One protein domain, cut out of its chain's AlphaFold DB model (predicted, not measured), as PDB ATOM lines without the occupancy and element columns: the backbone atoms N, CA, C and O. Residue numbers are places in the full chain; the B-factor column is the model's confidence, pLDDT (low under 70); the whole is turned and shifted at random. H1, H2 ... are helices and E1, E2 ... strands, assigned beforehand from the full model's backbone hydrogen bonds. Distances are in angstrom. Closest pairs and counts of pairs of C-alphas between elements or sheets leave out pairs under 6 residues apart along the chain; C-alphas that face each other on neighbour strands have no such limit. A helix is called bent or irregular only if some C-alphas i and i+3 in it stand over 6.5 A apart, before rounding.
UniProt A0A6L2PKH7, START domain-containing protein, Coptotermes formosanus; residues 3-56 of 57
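This is residues 3 to 56 of the 57 residues of the protein "START domain-containing protein" of Coptotermes formosanus (UniProt A0A6L2PKH7). One long helix, H1, makes the length of the model, and an extended stretch, made of the short strand E1 and the long link after it, runs the opposite way to H1 and then folds back in a wide, open turn near residue 24 to run into H1. The two limbs are only loosely side by side: E1 is apart from H1, and both the turn with the first residues of H1, residues 22 to 29, and residues 43 to 52 of H1 stand free. The printed part has 54 residues with one named strand and one named helix, in the order E1, H1, and its class is mostly helix. It is extended, with a radius of gyration of the C-alphas of 15.7 A, and elongated, spanning 46 by 24 by 14 A.

H1 is residues 27 to 54, 40.7 A from first to last C-alpha, from C-alpha 27 at (-12.007, 1.006, -19.296) to C-alpha 54 at (-2.326, -26.903, -47.295). E1 is residues 7 to 12, 11.0 A long, and begins with C-alpha 7 at (-17.576, -19.180, -53.446).

H1 is not bent, and in it every O i to N i+4 pair is within hydrogen-bond range. E1 and H1 are apart, with no C-alpha of the one within 8 A of the other. E1 pairs with no named strand. Residues 43 to 52, which belong to H1, stand free. Residues 22 to 29, of which 27 to 29 belong to H1, stand free too.

The two C-alphas farthest apart are those of Gly 6 and Trp 24, at 47.9 A. The link from E1 to H1, residues 13 to 26, is long. The printed part has no cut. Its mean pLDDT is 93.3, and no printed residue is under 70.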
ATOM      1  N   PRO A   3     -21.749 -18.426 -45.456       93.69
ATOM      2  CA  PRO A   3     -21.113 -18.695 -46.742       93.69
ATOM      3  C   PRO A   3     -21.226 -17.478 -47.665       93.69
ATOM      4  O   PRO A   3     -22.141 -16.661 -47.513       93.69
ATOM      5  N   ILE A   4     -20.293 -17.352 -48.606       95.50
ATOM      6  CA  ILE A   4     -20.358 -16.349 -49.669       95.50
ATOM      7  C   ILE A   4     -21.030 -16.997 -50.883       95.50
ATOM      8  O   ILE A   4     -20.653 -18.081 -51.316       95.50
ATOM      9  N   LEU A   5     -22.071 -16.358 -51.423       93.38
ATOM     10  CA  LEU A   5     -22.772 -16.894 -52.589       93.38
ATOM     11  C   LEU A   5     -21.821 -16.913 -53.796       93.38
ATOM     12  O   LEU A   5     -21.329 -15.861 -54.197       93.38
ATOM     13  N   GLY A   6     -21.598 -18.094 -54.373       93.62
ATOM     14  CA  GLY A   6     -20.708 -18.286 -55.523       93.62
ATOM     15  C   GLY A   6     -19.251 -18.606 -55.176       93.62
ATOM     16  O   GLY A   6     -18.455 -18.748 -56.099       93.62
ATOM     17  N   ASP A   7     -18.905 -18.746 -53.892       94.06
ATOM     18  CA  ASP A   7     -17.576 -19.180 -53.446       94.06
ATOM     19  C   ASP A   7     -17.702 -20.151 -52.261       94.06
ATOM     20  O   ASP A   7     -18.008 -19.750 -51.136       94.06
ATOM     21  N   GLU A   8     -17.503 -21.444 -52.529       88.06
ATOM     22  CA  GLU A   8     -17.635 -22.522 -51.537       88.06
ATOM     23  C   GLU A   8     -16.452 -22.577 -50.555       88.06
ATOM     24  O   GLU A   8     -16.595 -23.099 -49.449       88.06
ATOM     25  N   ASP A   9     -15.318 -21.968 -50.918       90.44
ATOM     26  CA  ASP A   9     -14.079 -21.962 -50.134       90.44
ATOM     27  C   ASP A   9     -13.981 -20.747 -49.193       90.44
ATOM     28  O   ASP A   9     -13.027 -20.630 -48.416       90.44
ATOM     29  N   GLN A  10     -14.941 -19.815 -49.251       92.69
ATOM     30  CA  GLN A  10     -14.911 -18.581 -48.469       92.69
ATOM     31  C   GLN A  10     -16.176 -18.353 -47.642       92.69
ATOM     32  O   GLN A  10     -17.304 -18.696 -47.997       92.69
ATOM     33  N   CYS A  11     -15.997 -17.691 -46.499       94.88
ATOM     34  CA  CYS A  11     -17.106 -17.312 -45.638       94.88
ATOM     35  C   CYS A  11     -16.875 -15.958 -44.964       94.88
ATOM     36  O   CYS A  11     -15.750 -15.525 -44.712       94.88
ATOM     37  N   VAL A  12     -17.973 -15.302 -44.599       95.69
ATOM     38  CA  VAL A  12     -17.956 -14.157 -43.694       95.69
ATOM     39  C   VAL A  12     -17.924 -14.672 -42.258       95.69
ATOM     40  O   VAL A  12     -18.892 -15.260 -41.751       95.69
ATOM     41  N   PHE A  13     -16.816 -14.399 -41.576       95.88
ATOM     42  CA  PHE A  13     -16.679 -14.582 -40.138       95.88
ATOM     43  C   PHE A  13     -16.944 -13.259 -39.415       95.88
ATOM     44  O   PHE A  13     -16.289 -12.253 -39.674       95.88
ATOM     45  N   GLN A  14     -17.914 -13.260 -38.502       95.00
ATOM     46  CA  GLN A  14     -18.235 -12.118 -37.654       95.00
ATOM     47  C   GLN A  14     -18.234 -12.586 -36.205       95.00
ATOM     48  O   GLN A  14     -18.939 -13.538 -35.865       95.00
ATOM     49  N   TRP A  15     -17.454 -11.906 -35.367       94.31
ATOM     50  CA  TRP A  15     -17.357 -12.198 -33.945       94.31
ATOM     51  C   TRP A  15     -17.874 -11.013 -33.134       94.31
ATOM     52  O   TRP A  15     -17.318  -9.918 -33.194       94.31
ATOM     53  N   LEU A  16     -18.964 -11.238 -32.402       94.62
ATOM     54  CA  LEU A  16     -19.493 -10.301 -31.419       94.62
ATOM     55  C   LEU A  16     -18.994 -10.732 -30.042       94.62
ATOM     56  O   LEU A  16     -19.294 -11.840 -29.597       94.62
ATOM     57  N   LEU A  17     -18.229  -9.864 -29.385       92.38
ATOM     58  CA  LEU A  17     -17.650 -10.131 -28.076       92.38
ATOM     59  C   LEU A  17     -18.233  -9.162 -27.045       92.38
ATOM     60  O   LEU A  17     -18.040  -7.955 -27.141       92.38
ATOM     61  N   ASN A  18     -18.934  -9.708 -26.052       90.75
ATOM     62  CA  ASN A  18     -19.407  -8.975 -24.882       90.75
ATOM     63  C   ASN A  18     -18.950  -9.723 -23.627       90.75
ATOM     64  O   ASN A  18     -19.471 -10.794 -23.318       90.75
ATOM     65  N   VAL A  19     -17.938  -9.190 -22.945       87.38
ATOM     66  CA  VAL A  19     -17.304  -9.837 -21.791       87.38
ATOM     67  C   VAL A  19     -17.153  -8.833 -20.658       87.38
ATOM     68  O   VAL A  19     -16.700  -7.710 -20.863       87.38
ATOM     69  N   ASN A  20     -17.485  -9.273 -19.445       86.31
ATOM     70  CA  ASN A  20     -17.150  -8.573 -18.213       86.31
ATOM     71  C   ASN A  20     -15.947  -9.272 -17.564       86.31
ATOM     72  O   ASN A  20     -16.094 -10.363 -17.012       86.31
ATOM     73  N   LEU A  21     -14.770  -8.643 -17.634       85.94
ATOM     74  CA  LEU A  21     -13.522  -9.213 -17.113       85.94
ATOM     75  C   LEU A  21     -13.455  -9.265 -15.574       85.94
ATOM     76  O   LEU A  21     -12.574  -9.939 -15.050       85.94
ATOM     77  N   LYS A  22     -14.411  -8.642 -14.861       84.25
ATOM     78  CA  LYS A  22     -14.433  -8.476 -13.394       84.25
ATOM     79  C   LYS A  22     -13.139  -7.821 -12.850       84.25
ATOM     80  O   LYS A  22     -12.146  -7.654 -13.548       84.25
ATOM     81  N   GLY A  23     -13.155  -7.402 -11.584       86.06
ATOM     82  CA  GLY A  23     -12.032  -6.671 -10.974       86.06
ATOM     83  C   GLY A  23     -11.947  -5.197 -11.396       86.06
ATOM     84  O   GLY A  23     -12.809  -4.693 -12.115       86.06
ATOM     85  N   TRP A  24     -10.928  -4.488 -10.896       85.81
ATOM     86  CA  TRP A  24     -10.708  -3.071 -11.206       85.81
ATOM     87  C   TRP A  24      -9.615  -2.921 -12.269       85.81
ATOM     88  O   TRP A  24      -8.444  -3.186 -12.012       85.81
ATOM     89  N   LEU A  25     -10.016  -2.489 -13.465       89.81
ATOM     90  CA  LEU A  25      -9.141  -2.098 -14.567       89.81
ATOM     91  C   LEU A  25      -9.718  -0.837 -15.227       89.81
ATOM     92  O   LEU A  25     -10.941  -0.720 -15.336       89.81
ATOM     93  N   PRO A  26      -8.883   0.096 -15.714       93.69
ATOM     94  CA  PRO A  26      -9.373   1.222 -16.499       93.69
ATOM     95  C   PRO A  26     -10.083   0.750 -17.775       93.69
ATOM     96  O   PRO A  26      -9.579  -0.118 -18.489       93.69
ATOM     97  N   ASN A  27     -11.220   1.368 -18.107       90.25
ATOM     98  CA  ASN A  27     -12.007   1.006 -19.296       90.25
ATOM     99  C   ASN A  27     -11.189   1.051 -20.595       90.25
ATOM    100  O   ASN A  27     -11.376   0.202 -21.461       90.25
ATOM    101  N   SER A  28     -10.260   2.002 -20.726       94.00
ATOM    102  CA  SER A  28      -9.377   2.106 -21.895       94.00
ATOM    103  C   SER A  28      -8.463   0.890 -22.048       94.00
ATOM    104  O   SER A  28      -8.274   0.403 -23.160       94.00
ATOM    105  N   VAL A  29      -7.942   0.363 -20.938       94.69
ATOM    106  CA  VAL A  29      -7.095  -0.837 -20.923       94.69
ATOM    107  C   VAL A  29      -7.914  -2.056 -21.326       94.69
ATOM    108  O   VAL A  29      -7.480  -2.825 -22.178       94.69
ATOM    109  N   VAL A  30      -9.122  -2.202 -20.771       93.94
ATOM    110  CA  VAL A  30     -10.031  -3.305 -21.119       93.94
ATOM    111  C   VAL A  30     -10.402  -3.260 -22.598       93.94
ATOM    112  O   VAL A  30     -10.270  -4.267 -23.287       93.94
ATOM    113  N   GLN A  31     -10.818  -2.102 -23.114       92.50
ATOM    114  CA  GLN A  31     -11.174  -1.969 -24.525       92.50
ATOM    115  C   GLN A  31      -9.981  -2.239 -25.438       92.50
ATOM    116  O   GLN A  31     -10.114  -3.019 -26.376       92.50
ATOM    117  N   SER A  32      -8.807  -1.679 -25.132       95.12
ATOM    118  CA  SER A  32      -7.595  -1.943 -25.911       95.12
ATOM    119  C   SER A  32      -7.244  -3.429 -25.908       95.12
ATOM    120  O   SER A  32      -6.954  -3.978 -26.964       95.12
ATOM    121  N   ALA A  33      -7.304  -4.096 -24.753       94.88
ATOM    122  CA  ALA A  33      -7.016  -5.522 -24.653       94.88
ATOM    123  C   ALA A  33      -8.018  -6.366 -25.456       94.88
ATOM    124  O   ALA A  33      -7.608  -7.279 -26.171       94.88
ATOM    125  N   LEU A  34      -9.316  -6.050 -25.385       95.06
ATOM    126  CA  LEU A  34     -10.355  -6.749 -26.146       95.06
ATOM    127  C   LEU A  34     -10.186  -6.537 -27.655       95.06
ATOM    128  O   LEU A  34     -10.224  -7.510 -28.403       95.06
ATOM    129  N   THR A  35      -9.936  -5.306 -28.108       95.44
ATOM    130  CA  THR A  35      -9.664  -5.017 -29.523       95.44
ATOM    131  C   THR A  35      -8.420  -5.755 -30.012       95.44
ATOM    132  O   THR A  35      -8.491  -6.421 -31.043       95.44
ATOM    133  N   THR A  36      -7.314  -5.712 -29.263       97.25
ATOM    134  CA  THR A  36      -6.090  -6.453 -29.607       97.25
ATOM    135  C   THR A  36      -6.358  -7.955 -29.677       97.25
ATOM    136  O   THR A  36      -6.018  -8.588 -30.670       97.25
ATOM    137  N   THR A  37      -7.066  -8.512 -28.692       96.69
ATOM    138  CA  THR A  37      -7.436  -9.936 -28.670       96.69
ATOM    139  C   THR A  37      -8.272 -10.319 -29.890       96.69
ATOM    140  O   THR A  37      -8.031 -11.355 -30.504       96.69
ATOM    141  N   MET A  38      -9.246  -9.486 -30.272       97.25
ATOM    142  CA  MET A  38     -10.073  -9.731 -31.454       97.25
ATOM    143  C   MET A  38      -9.251  -9.712 -32.745       97.25
ATOM    144  O   MET A  38      -9.443 -10.576 -33.599       97.25
ATOM    145  N   LEU A  39      -8.320  -8.766 -32.886       97.69
ATOM    146  CA  LEU A  39      -7.444  -8.674 -34.055       97.69
ATOM    147  C   LEU A  39      -6.485  -9.864 -34.147       97.69
ATOM    148  O   LEU A  39      -6.380 -10.484 -35.209       97.69
ATOM    149  N   ASP A  40      -5.839 -10.217 -33.037       98.19
ATOM    150  CA  ASP A  40      -4.920 -11.351 -32.969       98.19
ATOM    151  C   ASP A  40      -5.648 -12.661 -33.267       98.19
ATOM    152  O   ASP A  40      -5.173 -13.465 -34.069       98.19
ATOM    153  N   TYR A  41      -6.844 -12.850 -32.709       97.50
ATOM    154  CA  TYR A  41      -7.659 -14.028 -32.986       97.50
ATOM    155  C   TYR A  41      -7.959 -14.176 -34.481       97.50
ATOM    156  O   TYR A  41      -7.757 -15.250 -35.041       97.50
ATOM    157  N   ILE A  42      -8.385 -13.102 -35.158       97.06
ATOM    158  CA  ILE A  42      -8.651 -13.137 -36.605       97.06
ATOM    159  C   ILE A  42      -7.377 -13.439 -37.402       97.06
ATOM    160  O   ILE A  42      -7.431 -14.191 -38.377       97.06
ATOM    161  N   LYS A  43      -6.229 -12.883 -37.000       97.81
ATOM    162  CA  LYS A  43      -4.937 -13.164 -37.637       97.81
ATOM    163  C   LYS A  43      -4.575 -14.646 -37.532       97.81
ATOM    164  O   LYS A  43      -4.281 -15.274 -38.547       97.81
ATOM    165  N   TYR A  44      -4.624 -15.214 -36.329       98.12
ATOM    166  CA  TYR A  44      -4.297 -16.624 -36.117       98.12
ATOM    167  C   TYR A  44      -5.316 -17.565 -36.752       98.12
ATOM    168  O   TYR A  44      -4.923 -18.596 -37.292       98.12
ATOM    169  N   LEU A  45      -6.597 -17.195 -36.757       96.62
ATOM    170  CA  LEU A  45      -7.638 -17.947 -37.448       96.62
ATOM    171  C   LEU A  45      -7.330 -18.065 -38.946       96.62
ATOM    172  O   LEU A  45      -7.371 -19.170 -39.473       96.62
ATOM    173  N   ARG A  46      -6.955 -16.961 -39.610       95.50
ATOM    174  CA  ARG A  46      -6.571 -16.973 -41.033       95.50
ATOM    175  C   ARG A  46      -5.382 -17.891 -41.300       95.50
ATOM    176  O   ARG A  46      -5.470 -18.758 -42.165       95.50
ATOM    177  N   HIS A  47      -4.318 -17.764 -40.512       97.38
ATOM    178  CA  HIS A  47      -3.150 -18.638 -40.649       97.38
ATOM    179  C   HIS A  47      -3.489 -20.112 -40.427       97.38
ATOM    180  O   HIS A  47      -2.990 -20.978 -41.139       97.38
ATOM    181  N   TYR A  48      -4.357 -20.410 -39.460       96.75
ATOM    182  CA  TYR A  48      -4.797 -21.775 -39.214       96.75
ATOM    183  C   TYR A  48      -5.620 -22.327 -40.384       96.75
ATOM    184  O   TYR A  48      -5.373 -23.448 -40.816       96.75
ATOM    185  N   THR A  49      -6.533 -21.538 -40.957       94.62
ATOM    186  CA  THR A  49      -7.301 -21.959 -42.141       94.62
ATOM    187  C   THR A  49      -6.425 -22.154 -43.379       94.62
ATOM    188  O   THR A  49      -6.620 -23.116 -44.114       94.62
ATOM    189  N   GLU A  50      -5.422 -21.296 -43.589       94.44
ATOM    190  CA  GLU A  50      -4.437 -21.456 -44.670       94.44
ATOM    191  C   GLU A  50      -3.638 -22.748 -44.498       94.44
ATOM    192  O   GLU A  50      -3.448 -23.495 -45.456       94.44
ATOM    193  N   LYS A  51      -3.209 -23.032 -43.264       96.38
ATOM    194  CA  LYS A  51      -2.506 -24.264 -42.923       96.38
ATOM    195  C   LYS A  51      -3.373 -25.500 -43.184       96.38
ATOM    196  O   LYS A  51      -2.901 -26.426 -43.832       96.38
ATOM    197  N   LEU A  52      -4.630 -25.509 -42.735       94.56
ATOM    198  CA  LEU A  52      -5.539 -26.638 -42.970       94.56
ATOM    199  C   LEU A  52      -5.753 -26.901 -44.466       94.56
ATOM    200  O   LEU A  52      -5.666 -28.047 -44.899       94.56
ATOM    201  N   LYS A  53      -5.911 -25.836 -45.267       90.50
ATOM    202  CA  LYS A  53      -6.021 -25.946 -46.728       90.50
ATOM    203  C   LYS A  53      -4.775 -26.575 -47.363       90.50
ATOM    204  O   LYS A  53      -4.891 -27.325 -48.326       90.50
ATOM    205  N   GLN A  54      -3.581 -26.287 -46.836       92.00
ATOM    206  CA  GLN A  54      -2.326 -26.903 -47.295       92.00
ATOM    207  C   GLN A  54      -2.202 -28.375 -46.877       92.00
ATOM    208  O   GLN A  54      -1.613 -29.167 -47.610       92.00
ATOM    209  N   GLU A  55      -2.754 -28.743 -45.722       93.56
ATOM    210  CA  GLU A  55      -2.759 -30.116 -45.198       93.56
ATOM    211  C   GLU A  55      -3.826 -31.011 -45.866       93.56
ATOM    212  O   GLU A  55      -3.869 -32.212 -45.606       93.56
ATOM    213  N   GLY A  56      -4.635 -30.458 -46.779       79.06
ATOM    214  CA  GLY A  56      -5.653 -31.194 -47.534       79.06
ATOM    215  C   GLY A  56      -6.915 -31.512 -46.729       79.06
ATOM    216  O   GLY A  56      -7.624 -32.460 -47.072       79.06
TER     217      GLY A  56